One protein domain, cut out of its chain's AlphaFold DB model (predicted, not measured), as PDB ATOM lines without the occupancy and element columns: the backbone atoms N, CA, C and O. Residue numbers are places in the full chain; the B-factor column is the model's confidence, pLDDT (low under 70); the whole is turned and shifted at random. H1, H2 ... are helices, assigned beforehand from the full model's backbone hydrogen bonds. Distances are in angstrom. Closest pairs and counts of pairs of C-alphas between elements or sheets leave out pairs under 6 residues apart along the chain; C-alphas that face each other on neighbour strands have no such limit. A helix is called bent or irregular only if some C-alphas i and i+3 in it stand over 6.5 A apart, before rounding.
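Overview. This is residues 54 to 190 of the 192 residues of an uncharacterized protein of Acidimicrobiaceae bacterium (UniProt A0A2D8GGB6). Three long helices, H1, H2 and H3, run side by side in a row, up, down and up, with H6 crossing over from H3 to H1. At the other end of H3 the short helices H4 and H5 pack on its last part, with H7 beyond them, and an extended stretch, residues 167 to 177, leads from H6 along the length to H7. The printed part has 137 residues with seven named helices, H1 to H7 in chain order, and no named strand; its class is all helix. It is compact, with a radius of gyration of the C-alphas of 16.4 A, yet the C-alphas span 58 by 29 by 23 A.

Along the chain. H1, residues 58 to 76, begins at C-alpha 58, (-33.325, 21.922, 45.918), and is 26.8 A long from first to last C-alpha. H2, residues 85 to 102, is 26.1 A long. H3, residues 105 to 128, is the longest, 35.9 A, and ends at C-alpha 128, (-55.204, 9.025, 12.840); it is irregular, with C-alphas 106 and 109 7.2 A apart. H4, residues 132 to 138, measures 10.0 A, and H5, residues 141 to 149, 11.6 A. H6, residues 155 to 166, is 15.9 A long. H7, residues 178 to 189, is 16.4 A long and ends at C-alpha 189, (-58.886, 20.027, -0.634).

Arrangement. H3 is the hub, touching H2, H4, H5 and H6. H2 and H3 form a helical hairpin at a shallow tilt of 26 degrees, opposite ways; their closest C-alphas, of Leu 93 and Tyr 118, are 5.5 A apart. H1 and H2 form another, at 10 degrees, closest at Ala 61 and Val 102, 5.8 A between C-alphas. H1 and H3 are apart. H6 touches H3 with residues 155 to 158 alone, closest at the C-alphas of Val 114 and Leu 155, 5.7 A, and touches H1 with residues 162 to 166 alone, closest at those of Cys 66 and Cys 166, 5.2 A. H3 touches H4 with residues 124 to 128 alone, the closest C-alphas being those of Phe 128 and Asp 134, 6.2 A. It touches H5 with residues 117 to 125 alone, closest at the C-alphas of Tyr 121 and Leu 147, 6.4 A. H7 touches H4 at a steep tilt of 47 degrees, the same way, closest at the C-alphas of Ile 136 and Glu 185, 6.8 A. H5 and H7 only just touch, with 3 pairs of C-alphas within 8 A, the closest those of Thr 149 and Pro 178, 5.5 A. Every O i to N i+4 pair is within hydrogen-bond range in H1, H4, H5 and H6; in H2 12 of 14 are, in H3 16 of 20 and in H7 7 of 8.

Size, cuts and confidence. The two C-alphas farthest apart, of Leu 57 and Asp 190, are 58.7 A apart. The printed part has no cut. The link from H6 to H7 is long, with 11 residues. The mean pLDDT of the printed part is 90.9, and residues 54 to 57 are under 70.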
ATOM      1  N   THR A  54     -43.508  17.427  50.486       45.91
ATOM      2  CA  THR A  54     -42.372  17.473  51.392       45.91
ATOM      3  C   THR A  54     -41.235  18.143  50.648       45.91
ATOM      4  O   THR A  54     -40.913  17.720  49.545       45.91
ATOM      5  N   THR A  55     -40.663  19.179  51.254       45.06
ATOM      6  CA  THR A  55     -39.427  19.849  50.846       45.06
ATOM      7  C   THR A  55     -38.366  18.828  50.437       45.06
ATOM      8  O   THR A  55     -37.598  18.362  51.279       45.06
ATOM      9  N   THR A  56     -38.326  18.469  49.155       55.38
ATOM     10  CA  THR A  56     -37.137  17.931  48.507       55.38
ATOM     11  C   THR A  56     -36.113  19.050  48.603       55.38
ATOM     12  O   THR A  56     -36.426  20.199  48.269       55.38
ATOM     13  N   LEU A  57     -34.918  18.776  49.128       65.38
ATOM     14  CA  LEU A  57     -33.862  19.781  49.071       65.38
ATOM     15  C   LEU A  57     -33.684  20.155  47.594       65.38
ATOM     16  O   LEU A  57     -33.793  19.296  46.723       65.38
ATOM     17  N   LEU A  58     -33.468  21.438  47.298       73.25
ATOM     18  CA  LEU A  58     -33.325  21.922  45.918       73.25
ATOM     19  C   LEU A  58     -32.329  21.061  45.116       73.25
ATOM     20  O   LEU A  58     -32.541  20.792  43.940       73.25
ATOM     21  N   GLU A  59     -31.277  20.592  45.785       77.62
ATOM     22  CA  GLU A  59     -30.266  19.684  45.244       77.62
ATOM     23  C   GLU A  59     -30.852  18.333  44.799       77.62
ATOM     24  O   GLU A  59     -30.582  17.902  43.681       77.62
ATOM     25  N   ASP A  60     -31.724  17.718  45.602       81.38
ATOM     26  CA  ASP A  60     -32.394  16.454  45.267       81.38
ATOM     27  C   ASP A  60     -33.321  16.613  44.047       81.38
ATOM     28  O   ASP A  60     -33.398  15.731  43.189       81.38
ATOM     29  N   ALA A  61     -34.024  17.749  43.943       81.50
ATOM     30  CA  ALA A  61     -34.893  18.056  42.805       81.50
ATOM     31  C   ALA A  61     -34.087  18.242  41.507       81.50
ATOM     32  O   ALA A  61     -34.483  17.751  40.443       81.50
ATOM     33  N   VAL A  62     -32.926  18.898  41.594       86.44
ATOM     34  CA  VAL A  62     -31.998  19.049  40.465       86.44
ATOM     35  C   VAL A  62     -31.417  17.693  40.058       86.44
ATOM     36  O   VAL A  62     -31.461  17.356  38.874       86.44
ATOM     37  N   GLU A  63     -30.942  16.876  41.004       87.88
ATOM     38  CA  GLU A  63     -30.411  15.538  40.708       87.88
ATOM     39  C   GLU A  63     -31.470  14.647  40.040       87.88
ATOM     40  O   GLU A  63     -31.207  14.027  39.003       87.88
ATOM     41  N   ALA A  64     -32.695  14.637  40.574       87.38
ATOM     42  CA  ALA A  64     -33.809  13.901  39.990       87.38
ATOM     43  C   ALA A  64     -34.136  14.382  38.567       87.38
ATOM     44  O   ALA A  64     -34.337  13.550  37.679       87.38
ATOM     45  N   THR A  65     -34.137  15.700  38.340       90.12
ATOM     46  CA  THR A  65     -34.360  16.305  37.018       90.12
ATOM     47  C   THR A  65     -33.294  15.856  36.022       90.12
ATOM     48  O   THR A  65     -33.623  15.416  34.916       90.12
ATOM     49  N   CYS A  66     -32.018  15.909  36.407       92.44
ATOM     50  CA  CYS A  66     -30.917  15.548  35.520       92.44
ATOM     51  C   CYS A  66     -30.883  14.057  35.198       92.44
ATOM     52  O   CYS A  66     -30.693  13.697  34.036       92.44
ATOM     53  N   ARG A  67     -31.143  13.192  36.184       94.38
ATOM     54  CA  ARG A  67     -31.272  11.748  35.955       94.38
ATOM     55  C   ARG A  67     -32.391  11.440  34.957       94.38
ATOM     56  O   ARG A  67     -32.125  10.804  33.942       94.38
ATOM     57  N   ARG A  68     -33.606  11.949  35.198       93.56
ATOM     58  CA  ARG A  68     -34.767  11.714  34.319       93.56
ATOM     59  C   ARG A  68     -34.540  12.258  32.907       93.56
ATOM     60  O   ARG A  68     -34.931  11.633  31.931       93.56
ATOM     61  N   SER A  69     -33.871  13.405  32.786       94.81
ATOM     62  CA  SER A  69     -33.535  13.994  31.482       94.81
ATOM     63  C   SER A  69     -32.510  13.153  30.716       94.81
ATOM     64  O   SER A  69     -32.622  13.003  29.501       94.81
ATOM     65  N   ALA A  70     -31.528  12.573  31.412       96.06
ATOM     66  CA  ALA A  70     -30.558  11.668  30.801       96.06
ATOM     67  C   ALA A  70     -31.218  10.365  30.325       96.06
ATOM     68  O   ALA A  70     -30.929   9.911  29.218       96.06
ATOM     69  N   GLU A  71     -32.121   9.802  31.133       96.44
ATOM     70  CA  GLU A  71     -32.932   8.630  30.779       96.44
ATOM     71  C   GLU A  71     -33.801   8.919  29.547       96.44
ATOM     72  O   GLU A  71     -33.705   8.195  28.558       96.44
ATOM     73  N   PHE A  72     -34.526  10.043  29.538       96.69
ATOM     74  CA  PHE A  72     -35.338  10.470  28.395       96.69
ATOM     75  C   PHE A  72     -34.531  10.544  27.095       96.69
ATOM     76  O   PHE A  72     -34.924   9.971  26.081       96.69
ATOM     77  N   VAL A  73     -33.377  11.217  27.111       96.81
ATOM     78  CA  VAL A  73     -32.537  11.359  25.912       96.81
ATOM     79  C   VAL A  73     -31.930  10.022  25.484       96.81
ATOM     80  O   VAL A  73     -31.768   9.781  24.285       96.81
ATOM     81  N   ALA A  74     -31.575   9.153  26.430       96.56
ATOM     82  CA  ALA A  74     -31.077   7.819  26.116       96.56
ATOM     83  C   ALA A  74     -32.159   6.968  25.439       96.56
ATOM     84  O   ALA A  74     -31.880   6.356  24.411       96.56
ATOM     85  N   GLU A  75     -33.386   6.980  25.960       96.50
ATOM     86  CA  GLU A  75     -34.522   6.256  25.386       96.50
ATOM     87  C   GLU A  75     -34.954   6.832  24.034       96.50
ATOM     88  O   GLU A  75     -35.175   6.075  23.090       96.50
ATOM     89  N   ALA A  76     -34.977   8.160  23.891       94.75
ATOM     90  CA  ALA A  76     -35.307   8.822  22.632       94.75
ATOM     91  C   ALA A  76     -34.353   8.411  21.496       94.75
ATOM     92  O   ALA A  76     -34.792   8.211  20.368       94.75
ATOM     93  N   LYS A  77     -33.061   8.212  21.793       94.19
ATOM     94  CA  LYS A  77     -32.055   7.746  20.815       94.19
ATOM     95  C   LYS A  77     -32.247   6.298  20.366       94.19
ATOM     96  O   LYS A  77     -31.632   5.893  19.383       94.19
ATOM     97  N   LEU A  78     -33.026   5.506  21.101       96.06
ATOM     98  CA  LEU A  78     -33.334   4.124  20.738       96.06
ATOM     99  C   LEU A  78     -34.556   4.026  19.818       96.06
ATOM    100  O   LEU A  78     -34.811   2.946  19.286       96.06
ATOM    101  N   ILE A  79     -35.300   5.120  19.631       93.69
ATOM    102  CA  ILE A  79     -36.449   5.163  18.728       93.69
ATOM    103  C   ILE A  79     -35.931   5.165  17.281       93.69
ATOM    104  O   ILE A  79     -35.162   6.058  16.924       93.69
ATOM    105  N   PRO A  80     -36.335   4.199  16.436       93.25
ATOM    106  CA  PRO A  80     -35.972   4.198  15.022       93.25
ATOM    107  C   PRO A  80     -36.502   5.435  14.288       93.25
ATOM    108  O   PRO A  80     -37.659   5.814  14.485       93.25
ATOM    109  N   ASP A  81     -35.693   6.014  13.397       87.56
ATOM    110  CA  ASP A  81     -36.029   7.237  12.646       87.56
ATOM    111  C   ASP A  81     -37.313   7.107  11.796       87.56
ATOM    112  O   ASP A  81     -37.983   8.100  11.514       87.56
ATOM    113  N   ASP A  82     -37.685   5.889  11.395       89.38
ATOM    114  CA  ASP A  82     -38.875   5.573  10.596       89.38
ATOM    115  C   ASP A  82     -40.146   5.330  11.432       89.38
ATOM    116  O   ASP A  82     -41.213   5.072  10.877       89.38
ATOM    117  N   SER A  83     -40.073   5.466  12.759       88.50
ATOM    118  CA  SER A  83     -41.203   5.186  13.663       88.50
ATOM    119  C   SER A  83     -42.289   6.271  13.682       88.50
ATOM    120  O   SER A  83     -43.293   6.133  14.387       88.50
ATOM    121  N   GLY A  84     -42.085   7.369  12.951       88.88
ATOM    122  CA  GLY A  84     -42.952   8.545  12.990       88.88
ATOM    123  C   GLY A  84     -42.889   9.303  14.328       88.88
ATOM    124  O   GLY A  84     -42.106   8.969  15.219       88.88
ATOM    125  N   PRO A  85     -43.715  10.352  14.502       92.44
ATOM    126  CA  PRO A  85     -43.619  11.243  15.662       92.44
ATOM    127  C   PRO A  85     -44.250  10.669  16.943       92.44
ATOM    128  O   PRO A  85     -44.003  11.181  18.035       92.44
ATOM    129  N   GLY A  86     -45.071   9.622  16.832       94.38
ATOM    130  CA  GLY A  86     -45.869   9.092  17.939       94.38
ATOM    131  C   GLY A  86     -45.057   8.553  19.120       94.38
ATOM    132  O   GLY A  86     -45.293   8.983  20.251       94.38
ATOM    133  N   PRO A  87     -44.097   7.632  18.912       96.00
ATOM    134  CA  PRO A  87     -43.300   7.078  20.007       96.00
ATOM    135  C   PRO A  87     -42.547   8.144  20.806       96.00
ATOM    136  O   PRO A  87     -42.603   8.130  22.035       96.00
ATOM    137  N   LEU A  88     -41.918   9.108  20.125       95.81
ATOM    138  CA  LEU A  88     -41.206  10.199  20.793       95.81
ATOM    139  C   LEU A  88     -42.170  11.116  21.556       95.81
ATOM    140  O   LEU A  88     -41.851  11.522  22.669       95.81
ATOM    141  N   ALA A  89     -43.354  11.409  21.009       96.81
ATOM    142  CA  ALA A  89     -44.356  12.229  21.691       96.81
ATOM    143  C   ALA A  89     -44.892  11.571  22.974       96.81
ATOM    144  O   ALA A  89     -45.032  12.251  23.989       96.81
ATOM    145  N   ARG A  90     -45.134  10.251  22.972       97.69
ATOM    146  CA  ARG A  90     -45.533   9.513  24.190       97.69
ATOM    147  C   ARG A  90     -44.415   9.490  25.229       97.69
ATOM    148  O   ARG A  90     -44.674   9.704  26.411       97.69
ATOM    149  N   LEU A  91     -43.179   9.265  24.784       97.38
ATOM    150  CA  LEU A  91     -42.015   9.291  25.664       97.38
ATOM    151  C   LEU A  91     -41.820  10.687  26.280       97.38
ATOM    152  O   LEU A  91     -41.602  10.806  27.482       97.38
ATOM    153  N   ALA A  92     -41.969  11.744  25.477       97.06
ATOM    154  CA  ALA A  92     -41.894  13.121  25.947       97.06
ATOM    155  C   ALA A  92     -43.014  13.444  26.945       97.06
ATOM    156  O   ALA A  92     -42.724  14.029  27.985       97.06
ATOM    157  N   LEU A  93     -44.259  13.020  26.694       97.62
ATOM    158  CA  LEU A  93     -45.349  13.185  27.661       97.62
ATOM    159  C   LEU A  93     -45.004  12.539  29.008       97.62
ATOM    160  O   LEU A  93     -45.164  13.176  30.050       97.62
ATOM    161  N   SER A  94     -44.512  11.296  28.989       97.38
ATOM    162  CA  SER A  94     -44.109  10.592  30.211       97.38
ATOM    163  C   SER A  94     -43.017  11.357  30.955       97.38
ATOM    164  O   SER A  94     -43.139  11.587  32.153       97.38
ATOM    165  N   TYR A  95     -41.980  11.794  30.239       96.75
ATOM    166  CA  TYR A  95     -40.871  12.558  30.803       96.75
ATOM    167  C   TYR A  95     -41.321  13.883  31.436       96.75
ATOM    168  O   TYR A  95     -40.952  14.170  32.576       96.75
ATOM    169  N   TRP A  96     -42.125  14.682  30.731       96.19
ATOM    170  CA  TRP A  96     -42.576  15.979  31.237       96.19
ATOM    171  C   TRP A  96     -43.538  15.837  32.417       96.19
ATOM    172  O   TRP A  96     -43.407  16.584  33.383       96.19
ATOM    173  N   SER A  97     -44.423  14.836  32.394       95.69
ATOM    174  CA  SER A  97     -45.323  14.537  33.522       95.69
ATOM    175  C   SER A  97     -44.529  14.116  34.762       95.69
ATOM    176  O   SER A  97     -44.796  14.551  35.878       95.69
ATOM    177  N   ASP A  98     -43.495  13.302  34.563       93.12
ATOM    178  CA  ASP A  98     -42.595  12.879  35.630       93.12
ATOM    179  C   ASP A  98     -41.770  14.035  36.206       93.12
ATOM    180  O   ASP A  98     -41.495  14.060  37.412       93.12
ATOM    181  N   LEU A  99     -41.354  14.975  35.351       90.88
ATOM    182  CA  LEU A  99     -40.679  16.192  35.781       90.88
ATOM    183  C   LEU A  99     -41.608  17.121  36.548       90.88
ATOM    184  O   LEU A  99     -41.162  17.685  37.540       90.88
ATOM    185  N   GLU A 100     -42.872  17.256  36.154       89.12
ATOM    186  CA  GLU A 100     -43.848  18.112  36.839       89.12
ATOM    187  C   GLU A 100     -43.945  17.787  38.338       89.12
ATOM    188  O   GLU A 100     -44.003  18.687  39.174       89.12
ATOM    189  N   VAL A 101     -43.866  16.497  38.685       86.25
ATOM    190  CA  VAL A 101     -43.939  15.999  40.068       86.25
ATOM    191  C   VAL A 101     -42.701  16.353  40.901       86.25
ATOM    192  O   VAL A 101     -42.800  16.495  42.121       86.25
ATOM    193  N   VAL A 102     -41.525  16.457  40.274       82.38
ATOM    194  CA  VAL A 102     -40.240  16.670  40.972       82.38
ATOM    195  C   VAL A 102     -39.647  18.061  40.756       82.38
ATOM    196  O   VAL A 102     -38.637  18.396  41.375       82.38
ATOM    197  N   ALA A 103     -40.243  18.855  39.872       74.62
ATOM    198  CA  ALA A 103     -39.776  20.182  39.532       74.62
ATOM    199  C   ALA A 103     -39.915  21.147  40.709       74.62
ATOM    200  O   ALA A 103     -40.797  21.037  41.561       74.62
ATOM    201  N   VAL A 104     -39.036  22.145  40.719       73.00
ATOM    202  CA  VAL A 104     -39.177  23.302  41.601       73.00
ATOM    203  C   VAL A 104     -40.441  24.082  41.238       73.00
ATOM    204  O   VAL A 104     -40.775  24.208  40.061       73.00
ATOM    205  N   GLU A 105     -41.103  24.662  42.239       74.88
ATOM    206  CA  GLU A 105     -42.396  25.352  42.088       74.88
ATOM    207  C   GLU A 105     -42.386  26.432  40.990       74.88
ATOM    208  O   GLU A 105     -43.359  26.606  40.260       74.88
ATOM    209  N   SER A 106     -41.250  27.111  40.795       70.88
ATOM    210  CA  SER A 106     -41.086  28.133  39.754       70.88
ATOM    211  C   SER A 106     -41.115  27.596  38.317       70.88
ATOM    212  O   SER A 106     -41.230  28.391  37.390       70.88
ATOM    213  N   ALA A 107     -40.961  26.285  38.117       79.00
ATOM    214  CA  ALA A 107     -40.952  25.636  36.805       79.00
ATOM    215  C   ALA A 107     -42.215  24.800  36.539       79.00
ATOM    216  O   ALA A 107     -42.491  24.476  35.387       79.00
ATOM    217  N   THR A 108     -43.000  24.480  37.573       84.12
ATOM    218  CA  THR A 108     -44.174  23.600  37.468       84.12
ATOM    219  C   THR A 108     -45.211  24.114  36.471       84.12
ATOM    220  O   THR A 108     -45.739  23.326  35.701       84.12
ATOM    221  N   VAL A 109     -45.465  25.427  36.422       88.56
ATOM    222  CA  VAL A 109     -46.447  26.011  35.484       88.56
ATOM    223  C   VAL A 109     -46.026  25.814  34.026       88.56
ATOM    224  O   VAL A 109     -46.842  25.417  33.199       88.56
ATOM    225  N   GLU A 110     -44.754  26.068  33.711       91.94
ATOM    226  CA  GLU A 110     -44.245  25.916  32.345       91.94
ATOM    227  C   GLU A 110     -44.188  24.440  31.940       91.94
ATOM    228  O   GLU A 110     -44.549  24.098  30.819       91.94
ATOM    229  N   ILE A 111     -43.799  23.552  32.861       92.69
ATOM    230  CA  ILE A 111     -43.774  22.106  32.615       92.69
ATOM    231  C   ILE A 111     -45.195  21.561  32.431       92.69
ATOM    232  O   ILE A 111     -45.424  20.803  31.490       92.69
ATOM    233  N   GLY A 112     -46.158  21.984  33.252       93.56
ATOM    234  CA  GLY A 112     -47.566  21.605  33.109       93.56
ATOM    235  C   GLY A 112     -48.140  22.020  31.751       93.56
ATOM    236  O   GLY A 112     -48.803  21.229  31.086       93.56
ATOM    237  N   ALA A 113     -47.784  23.207  31.249       94.38
ATOM    238  CA  ALA A 113     -48.192  23.637  29.911       94.38
ATOM    239  C   ALA A 113     -47.599  22.759  28.787       94.38
ATOM    240  O   ALA A 113     -48.252  22.517  27.768       94.38
ATOM    241  N   VAL A 114     -46.381  22.238  28.977       96.31
ATOM    242  CA  VAL A 114     -45.770  21.265  28.058       96.31
ATOM    243  C   VAL A 114     -46.485  19.913  28.130       96.31
ATOM    244  O   VAL A 114     -46.714  19.289  27.090       96.31
ATOM    245  N   VAL A 115     -46.873  19.467  29.327       96.88
ATOM    246  CA  VAL A 115     -47.676  18.248  29.524       96.88
ATOM    247  C   VAL A 115     -49.012  18.370  28.787       96.88
ATOM    248  O   VAL A 115     -49.322  17.510  27.959       96.88
ATOM    249  N   ASP A 116     -49.744  19.468  28.989       96.06
ATOM    250  CA  ASP A 116     -51.020  19.749  28.313       96.06
ATOM    251  C   ASP A 116     -50.878  19.768  26.783       96.06
ATOM    252  O   ASP A 116     -51.752  19.278  26.054       96.06
ATOM    253  N   TYR A 117     -49.763  20.310  26.280       96.75
ATOM    254  CA  TYR A 117     -49.434  20.278  24.859       96.75
ATOM    255  C   TYR A 117     -49.288  18.842  24.342       96.75
ATOM    256  O   TYR A 117     -49.943  18.486  23.361       96.75
ATOM    257  N   TYR A 118     -48.451  18.011  24.978       97.62
ATOM    258  CA  TYR A 118     -48.220  16.644  24.500       97.62
ATOM    259  C   TYR A 118     -49.466  15.768  24.638       97.62
ATOM    260  O   TYR A 118     -49.727  14.968  23.739       97.62
ATOM    261  N   GLN A 119     -50.266  15.952  25.694       97.94
ATOM    262  CA  GLN A 119     -51.579  15.312  25.814       97.94
ATOM    263  C   GLN A 119     -52.484  15.720  24.650       97.94
ATOM    264  O   GLN A 119     -52.961  14.863  23.914       97.94
ATOM    265  N   SER A 120     -52.629  17.027  24.398       96.88
ATOM    266  CA  SER A 120     -53.442  17.532  23.285       96.88
ATOM    267  C   SER A 120     -52.966  17.038  21.920       96.88
ATOM    268  O   SER A 120     -53.792  16.755  21.052       96.88
ATOM    269  N   TYR A 121     -51.652  16.948  21.713       97.25
ATOM    270  CA  TYR A 121     -51.064  16.424  20.485       97.25
ATOM    271  C   TYR A 121     -51.390  14.944  20.285       97.25
ATOM    272  O   TYR A 121     -51.843  14.572  19.203       97.25
ATOM    273  N   LEU A 122     -51.213  14.116  21.317       97.94
ATOM    274  CA  LEU A 122     -51.530  12.689  21.251       97.94
ATOM    275  C   LEU A 122     -53.031  12.463  21.047       97.94
ATOM    276  O   LEU A 122     -53.400  11.762  20.111       97.94
ATOM    277  N   ASP A 123     -53.888  13.141  21.810       97.75
ATOM    278  CA  ASP A 123     -55.348  13.042  21.675       97.75
ATOM    279  C   ASP A 123     -55.837  13.425  20.269       97.75
ATOM    280  O   ASP A 123     -56.804  12.856  19.764       97.75
ATOM    281  N   THR A 124     -55.170  14.393  19.631       96.56
ATOM    282  CA  THR A 124     -55.530  14.864  18.286       96.56
ATOM    283  C   THR A 124     -54.989  13.944  17.191       96.56
ATOM    284  O   THR A 124     -55.677  13.708  16.202       96.56
ATOM    285  N   ALA A 125     -53.759  13.439  17.331       97.00
ATOM    286  CA  ALA A 125     -53.041  12.776  16.243       97.00
ATOM    287  C   ALA A 125     -53.060  11.240  16.313       97.00
ATOM    288  O   ALA A 125     -53.034  10.577  15.277       97.00
ATOM    289  N   GLU A 126     -53.120  10.652  17.509       96.75
ATOM    290  CA  GLU A 126     -53.096   9.198  17.703       96.75
ATOM    291  C   GLU A 126     -54.279   8.459  17.051       96.75
ATOM    292  O   GLU A 126     -54.029   7.409  16.449       96.75
ATOM    293  N   PRO A 127     -55.527   8.987  17.053       97.44
ATOM    294  CA  PRO A 127     -56.647   8.354  16.346       97.44
ATOM    295  C   PRO A 127     -56.415   8.178  14.840       97.44
ATOM    296  O   PRO A 127     -56.983   7.272  14.236       97.44
ATOM    297  N   PHE A 128     -55.551   9.010  14.259       96.94
ATOM    298  CA  PHE A 128     -55.204   9.025  12.840       96.94
ATOM    299  C   PHE A 128     -53.797   8.474  12.587       96.94
ATOM    300  O   PHE A 128     -53.186   8.761  11.564       96.94
ATOM    301  N   ALA A 129     -53.225   7.733  13.547       95.81
ATOM    302  CA  ALA A 129     -51.866   7.193  13.467       95.81
ATOM    303  C   ALA A 129     -50.792   8.244  13.108       95.81
ATOM    304  O   ALA A 129     -49.757   7.909  12.532       95.81
ATOM    305  N   PHE A 130     -51.015   9.502  13.506       95.00
ATOM    306  CA  PHE A 130     -50.172  10.657  13.189       95.00
ATOM    307  C   PHE A 130     -50.082  11.006  11.691       95.00
ATOM    308  O   PHE A 130     -49.195  11.773  11.302       95.00
ATOM    309  N   ASP A 131     -50.988  10.496  10.854       94.88
ATOM    310  CA  ASP A 131     -51.076  10.883   9.449       94.88
ATOM    311  C   ASP A 131     -51.692  12.283   9.324       94.88
ATOM    312  O   ASP A 131     -52.840  12.535   9.686       94.88
ATOM    313  N   THR A 132     -50.904  13.234   8.821       94.19
ATOM    314  CA  THR A 132     -51.349  14.628   8.698       94.19
ATOM    315  C   THR A 132     -52.464  14.795   7.666       94.19
ATOM    316  O   THR A 132     -53.310  15.668   7.847       94.19
ATOM    317  N   ALA A 133     -52.484  13.997   6.595       94.94
ATOM    318  CA  ALA A 133     -53.528  14.099   5.582       94.94
ATOM    319  C   ALA A 133     -54.870  13.619   6.141       94.94
ATOM    320  O   ALA A 133     -55.869  14.324   5.989       94.94
ATOM    321  N   ASP A 134     -54.873  12.498   6.862       96.44
ATOM    322  CA  ASP A 134     -56.081  11.980   7.510       96.44
ATOM    323  C   ASP A 134     -56.602  12.966   8.570       96.44
ATOM    324  O   ASP A 134     -57.796  13.259   8.613       96.44
ATOM    325  N   ILE A 135     -55.714  13.583   9.362       96.50
ATOM    326  CA  ILE A 135     -56.113  14.613  10.340       96.50
ATOM    327  C   ILE A 135     -56.705  15.853   9.651       96.50
ATOM    328  O   ILE A 135     -57.674  16.421  10.154       96.50
ATOM    329  N   ILE A 136     -56.146  16.289   8.516       94.06
ATOM    330  CA  ILE A 136     -56.671  17.436   7.753       94.06
ATOM    331  C   ILE A 136     -58.068  17.135   7.192       94.06
ATOM    332  O   ILE A 136     -58.921  18.025   7.187       94.06
ATOM    333  N   LEU A 137     -58.293  15.916   6.701       93.75
ATOM    334  CA  LEU A 137     -59.528  15.531   6.013       93.75
ATOM    335  C   LEU A 137     -60.653  15.116   6.971       93.75
ATOM    336  O   LEU A 137     -61.821  15.402   6.698       93.75
ATOM    337  N   GLU A 138     -60.317  14.440   8.067       94.75
ATOM    338  CA  GLU A 138     -61.283  13.755   8.937       94.75
ATOM    339  C   GLU A 138     -61.234  14.221  10.403       94.75
ATOM    340  O   GLU A 138     -62.168  13.957  11.166       94.75
ATOM    341  N   GLY A 139     -60.165  14.912  10.811       93.69
ATOM    342  CA  GLY A 139     -59.911  15.320  12.192       93.69
ATOM    343  C   GLY A 139     -60.163  16.799  12.496       93.69
ATOM    344  O   GLY A 139     -60.728  17.562  11.712       93.69
ATOM    345  N   ASP A 140     -59.713  17.221  13.682       94.50
ATOM    346  CA  ASP A 140     -59.702  18.631  14.085       94.50
ATOM    347  C   ASP A 140     -58.461  19.330  13.509       94.50
ATOM    348  O   ASP A 140     -57.438  19.522  14.180       94.50
ATOM    349  N   LYS A 141     -58.553  19.682  12.223       94.00
ATOM    350  CA  LYS A 141     -57.490  20.368  11.479       94.00
ATOM    351  C   LYS A 141     -57.001  21.628  12.192       94.00
ATOM    352  O   LYS A 141     -55.797  21.851  12.274       94.00
ATOM    353  N   GLU A 142     -57.915  22.465  12.682       94.31
ATOM    354  CA  GLU A 142     -57.577  23.760  13.282       94.31
ATOM    355  C   GLU A 142     -56.766  23.577  14.563       94.31
ATOM    356  O   GLU A 142     -55.735  24.238  14.748       94.31
ATOM    357  N   ARG A 143     -57.183  22.644  15.426       94.50
ATOM    358  CA  ARG A 143     -56.421  22.288  16.623       94.50
ATOM    359  C   ARG A 143     -55.070  21.686  16.258       94.50
ATOM    360  O   ARG A 143     -54.055  22.108  16.813       94.50
ATOM    361  N   PHE A 144     -55.031  20.746  15.314       96.06
ATOM    362  CA  PHE A 144     -53.782  20.104  14.911       96.06
ATOM    363  C   PHE A 144     -52.781  21.108  14.333       96.06
ATOM    364  O   PHE A 144     -51.625  21.133  14.757       96.06
ATOM    365  N   GLN A 145     -53.232  22.002  13.447       95.12
ATOM    366  CA  GLN A 145     -52.410  23.072  12.886       95.12
ATOM    367  C   GLN A 145     -51.810  23.942  13.994       95.12
ATOM    368  O   GLN A 145     -50.617  24.245  13.954       95.12
ATOM    369  N   GLN A 146     -52.592  24.325  15.010       94.50
ATOM    370  CA  GLN A 146     -52.071  25.107  16.138       94.50
ATOM    371  C   GLN A 146     -50.989  24.360  16.920       94.50
ATOM    372  O   GLN A 146     -50.016  24.992  17.329       94.50
ATOM    373  N   LEU A 147     -51.132  23.045  17.094       94.88
ATOM    374  CA  LEU A 147     -50.170  22.218  17.822       94.88
ATOM    375  C   LEU A 147     -48.851  22.049  17.052       94.88
ATOM    376  O   LEU A 147     -47.784  22.188  17.640       94.88
ATOM    377  N   VAL A 148     -48.889  21.803  15.739       94.19
ATOM    378  CA  VAL A 148     -47.657  21.507  14.976       94.19
ATOM    379  C   VAL A 148     -46.967  22.732  14.380       94.19
ATOM    380  O   VAL A 148     -45.788  22.653  14.041       94.19
ATOM    381  N   THR A 149     -47.655  23.867  14.239       92.38
ATOM    382  CA  THR A 149     -47.069  25.075  13.620       92.38
ATOM    383  C   THR A 149     -46.593  26.122  14.621       92.38
ATOM    384  O   THR A 149     -45.943  27.096  14.227       92.38
ATOM    385  N   ARG A 150     -46.911  25.953  15.910       92.00
ATOM    386  CA  ARG A 150     -46.555  26.901  16.969       92.00
ATOM    387  C   ARG A 150     -45.690  26.225  18.031       92.00
ATOM    388  O   ARG A 150     -45.917  25.057  18.340       92.00
ATOM    389  N   PRO A 151     -44.734  26.955  18.631       89.69
ATOM    390  CA  PRO A 151     -44.031  26.461  19.805       89.69
ATOM    391  C   PRO A 151     -45.021  26.153  20.933       89.69
ATOM    392  O   PRO A 151     -45.905  26.961  21.228       89.69
ATOM    393  N   ALA A 152     -44.856  24.993  21.557       91.06
ATOM    394  CA  ALA A 152     -45.593  24.586  22.733       91.06
ATOM    395  C   ALA A 152     -45.323  25.590  23.865       91.06
ATOM    396  O   ALA A 152     -44.156  25.927  24.119       91.06
ATOM    397  N   PRO A 153     -46.369  26.082  24.546       91.19
ATOM    398  CA  PRO A 153     -46.196  26.967  25.688       91.19
ATOM    399  C   PRO A 153     -45.272  26.334  26.735       91.19
ATOM    400  O   PRO A 153     -45.348  25.137  26.996       91.19
ATOM    401  N   GLY A 154     -44.350  27.127  27.280       89.06
ATOM    402  CA  GLY A 154     -43.408  26.692  28.314       89.06
ATOM    403  C   GLY A 154     -42.285  25.753  27.876       89.06
ATOM    404  O   GLY A 154     -41.342  25.551  28.645       89.06
ATOM    405  N   LEU A 155     -42.295  25.235  26.642       91.44
ATOM    406  CA  LEU A 155     -41.283  24.274  26.192       91.44
ATOM    407  C   LEU A 155     -39.884  24.885  26.120       91.44
ATOM    408  O   LEU A 155     -38.927  24.285  26.603       91.44
ATOM    409  N   GLU A 156     -39.741  26.081  25.549       90.75
ATOM    410  CA  GLU A 156     -38.437  26.747  25.444       90.75
ATOM    411  C   GLU A 156     -37.845  27.055  26.826       90.75
ATOM    412  O   GLU A 156     -36.665  26.791  27.070       90.75
ATOM    413  N   ALA A 157     -38.671  27.546  27.754       89.38
ATOM    414  CA  ALA A 157     -38.258  27.837  29.122       89.38
ATOM    415  C   ALA A 157     -37.850  26.558  29.869       89.38
ATOM    416  O   ALA A 157     -36.764  26.496  30.451       89.38
ATOM    417  N   SER A 158     -38.677  25.515  29.787       92.06
ATOM    418  CA  SER A 158     -38.437  24.233  30.454       92.06
ATOM    419  C   SER A 158     -37.196  23.527  29.903       92.06
ATOM    420  O   SER A 158     -36.364  23.037  30.668       92.06
ATOM    421  N   ARG A 159     -36.997  23.539  28.580       93.00
ATOM    422  CA  ARG A 159     -35.781  22.998  27.952       93.00
ATOM    423  C   ARG A 159     -34.545  23.794  28.338       93.00
ATOM    424  O   ARG A 159     -33.540  23.196  28.706       93.00
ATOM    425  N   SER A 160     -34.630  25.125  28.333       90.44
ATOM    426  CA  SER A 160     -33.522  25.992  28.750       90.44
ATOM    427  C   SER A 160     -33.116  25.734  30.199       90.44
ATOM    428  O   SER A 160     -31.924  25.701  30.504       90.44
ATOM    429  N   MET A 161     -34.085  25.490  31.085       90.81
ATOM    430  CA  MET A 161     -33.827  25.082  32.464       90.81
ATOM    431  C   MET A 161     -33.058  23.756  32.521       90.81
ATOM    432  O   MET A 161     -32.025  23.685  33.186       90.81
ATOM    433  N   VAL A 162     -33.516  22.722  31.809       91.31
ATOM    434  CA  VAL A 162     -32.846  21.407  31.781       91.31
ATOM    435  C   VAL A 162     -31.434  21.521  31.208       91.31
ATOM    436  O   VAL A 162     -30.485  20.990  31.786       91.31
ATOM    437  N   THR A 163     -31.254  22.262  30.117       92.50
ATOM    438  CA  THR A 163     -29.933  22.493  29.529       92.50
ATOM    439  C   THR A 163     -29.022  23.257  30.485       92.50
ATOM    440  O   THR A 163     -27.862  22.885  30.644       92.50
ATOM    441  N   PHE A 164     -29.525  24.274  31.180       89.81
ATOM    442  CA  PHE A 164     -28.737  25.025  32.152       89.81
ATOM    443  C   PHE A 164     -28.303  24.155  33.341       89.81
ATOM    444  O   PHE A 164     -27.112  24.103  33.654       89.81
ATOM    445  N   LEU A 165     -29.249  23.451  33.970       88.75
ATOM    446  CA  LEU A 165     -29.005  22.653  35.176       88.75
ATOM    447  C   LEU A 165     -28.195  21.386  34.891       88.75
ATOM    448  O   LEU A 165     -27.309  21.034  35.667       88.75
ATOM    449  N   CYS A 166     -28.490  20.709  33.782       91.88
ATOM    450  CA  CYS A 166     -28.025  19.349  33.525       91.88
ATOM    451  C   CYS A 166     -27.079  19.237  32.327       91.88
ATOM    452  O   CYS A 166     -26.499  18.173  32.129       91.88
ATOM    453  N   GLN A 167     -26.908  20.301  31.529       94.50
ATOM    454  CA  GLN A 167     -26.129  20.288  30.279       94.50
ATOM    455  C   GLN A 167     -26.634  19.230  29.280       94.50
ATOM    456  O   GLN A 167     -25.859  18.623  28.544       94.50
ATOM    457  N   ILE A 168     -27.952  19.000  29.277       93.00
ATOM    458  CA  ILE A 168     -28.636  18.039  28.407       93.00
ATOM    459  C   ILE A 168     -29.548  18.795  27.442       93.00
ATOM    460  O   ILE A 168     -30.351  19.639  27.850       93.00
ATOM    461  N   GLU A 169     -29.434  18.470  26.157       93.12
ATOM    462  CA  GLU A 169     -30.357  18.927  25.122       93.12
ATOM    463  C   GLU A 169     -31.537  17.958  25.033       93.12
ATOM    464  O   GLU A 169     -31.394  16.791  24.668       93.12
ATOM    465  N   VAL A 170     -32.713  18.455  25.398       92.81
ATOM    466  CA  VAL A 170     -33.977  17.722  25.312       92.81
ATOM    467  C   VAL A 170     -34.491  17.811  23.867       92.81
ATOM    468  O   VAL A 170     -34.509  18.927  23.334       92.81
ATOM    469  N   PRO A 171     -34.910  16.699  23.232       91.81
ATOM    470  CA  PRO A 171     -35.559  16.691  21.922       91.81
ATOM    471  C   PRO A 171     -36.621  17.782  21.723       91.81
ATOM    472  O   PRO A 171     -37.347  18.141  22.652       91.81
ATOM    473  N   ASP A 172     -36.706  18.304  20.498       90.75
ATOM    474  CA  ASP A 172     -37.745  19.254  20.096       90.75
ATOM    475  C   ASP A 172     -39.135  18.598  20.053       90.75
ATOM    476  O   ASP A 172     -39.283  17.377  19.953       90.75
ATOM    477  N   GLN A 173     -40.178  19.428  20.084       92.25
ATOM    478  CA  GLN A 173     -41.530  18.964  19.787       92.25
ATOM    479  C   GLN A 173     -41.674  18.565  18.306       92.25
ATOM    480  O   GLN A 173     -40.987  19.122  17.441       92.25
ATOM    481  N   PRO A 174     -42.644  17.695  17.979       89.88
ATOM    482  CA  PRO A 174     -43.105  17.534  16.606       89.88
ATOM    483  C   PRO A 174     -43.556  18.884  16.034       89.88
ATOM    484  O   PRO A 174     -44.343  19.593  16.664       89.88
ATOM    485  N   SER A 175     -43.049  19.254  14.857       92.00
ATOM    486  CA  SER A 175     -43.421  20.507  14.202       92.00
ATOM    487  C   SER A 175     -43.452  20.389  12.682       92.00
ATOM    488  O   SER A 175     -42.724  19.603  12.075       92.00
ATOM    489  N   ILE A 176     -44.317  21.191  12.066       91.25
ATOM    490  CA  ILE A 176     -44.459  21.353  10.620       91.25
ATOM    491  C   ILE A 176     -44.486  22.855  10.348       91.25
ATOM    492  O   ILE A 176     -45.131  23.620  11.063       91.25
ATOM    493  N   SER A 177     -43.781  23.310   9.310       92.31
ATOM    494  CA  SER A 177     -43.818  24.733   8.965       92.31
ATOM    495  C   SER A 177     -45.229  25.138   8.502       92.31
ATOM    496  O   SER A 177     -45.849  24.363   7.767       92.31
ATOM    497  N   PRO A 178     -45.726  26.350   8.829       91.50
ATOM    498  CA  PRO A 178     -47.049  26.801   8.386       91.50
ATOM    499  C   PRO A 178     -47.251  26.648   6.874       91.50
ATOM    500  O   PRO A 178     -48.227  26.066   6.431       91.50
ATOM    501  N   ARG A 179     -46.249  27.039   6.074       91.81
ATOM    502  CA  ARG A 179     -46.302  26.922   4.607       91.81
ATOM    503  C   ARG A 179     -46.404  25.477   4.120       91.81
ATOM    504  O   ARG A 179     -47.017  25.228   3.091       91.81
ATOM    505  N   SER A 180     -45.737  24.545   4.801       91.25
ATOM    506  CA  SER A 180     -45.796  23.121   4.456       91.25
ATOM    507  C   SER A 180     -47.166  22.536   4.769       91.25
ATOM    508  O   SER A 180     -47.643  21.706   4.002       91.25
ATOM    509  N   PHE A 181     -47.778  22.980   5.867       93.75
ATOM    510  CA  PHE A 181     -49.134  22.600   6.241       93.75
ATOM    511  C   PHE A 181     -50.146  23.127   5.216       93.75
ATOM    512  O   PHE A 181     -50.869  22.331   4.628       93.75
ATOM    513  N   ASP A 182     -50.104  24.429   4.917       92.44
ATOM    514  CA  ASP A 182     -51.009  25.074   3.954       92.44
ATOM    515  C   ASP A 182     -50.894  24.430   2.558       92.44
ATOM    516  O   ASP A 182     -51.889  24.087   1.931       92.44
ATOM    517  N   ALA A 183     -49.670  24.164   2.086       92.12
ATOM    518  CA  ALA A 183     -49.452  23.530   0.783       92.12
ATOM    519  C   ALA A 183     -49.926  22.065   0.713       92.12
ATOM    520  O   ALA A 183     -50.154  21.544  -0.385       92.12
ATOM    521  N   LEU A 184     -49.992  21.372   1.853       92.38
ATOM    522  CA  LEU A 184     -50.569  20.034   1.935       92.38
ATOM    523  C   LEU A 184     -52.095  20.120   1.946       92.38
ATOM    524  O   LEU A 184     -52.734  19.385   1.198       92.38
ATOM    525  N   GLU A 185     -52.655  21.041   2.729       91.00
ATOM    526  CA  GLU A 185     -54.090  21.312   2.771       91.00
ATOM    527  C   GLU A 185     -54.639  21.653   1.379       91.00
ATOM    528  O   GLU A 185     -55.546  20.967   0.908       91.00
ATOM    529  N   ASP A 186     -54.040  22.623   0.682       92.50
ATOM    530  CA  ASP A 186     -54.462  23.039  -0.662       92.50
ATOM    531  C   ASP A 186     -54.508  21.848  -1.632       92.50
ATOM    532  O   ASP A 186     -55.448  21.684  -2.403       92.50
ATOM    533  N   ARG A 187     -53.504  20.966  -1.562       92.00
ATOM    534  CA  ARG A 187     -53.411  19.785  -2.431       92.00
ATOM    535  C   ARG A 187     -54.487  18.743  -2.139       92.00
ATOM    536  O   ARG A 187     -54.882  18.018  -3.049       92.00
ATOM    537  N   LEU A 188     -54.882  18.609  -0.876       91.38
ATOM    538  CA  LEU A 188     -55.881  17.638  -0.440       91.38
ATOM    539  C   LEU A 188     -57.304  18.135  -0.709       91.38
ATOM    540  O   LEU A 188     -58.162  17.332  -1.073       91.38
ATOM    541  N   LEU A 189     -57.549  19.437  -0.540       89.00
ATOM    542  CA  LEU A 189     -58.886  20.027  -0.634       89.00
ATOM    543  C   LEU A 189     -59.240  20.542  -2.036       89.00
ATOM    544  O   LEU A 189     -60.422  20.544  -2.376       89.00
ATOM    545  N   ASP A 190     -58.255  20.939  -2.848       86.25
ATOM    546  CA  ASP A 190     -58.473  21.446  -4.212       86.25
ATOM    547  C   ASP A 190     -57.485  20.788  -5.208       86.25
ATOM    548  O   ASP A 190     -56.499  21.397  -5.642       86.25
TER     549      ASP A 190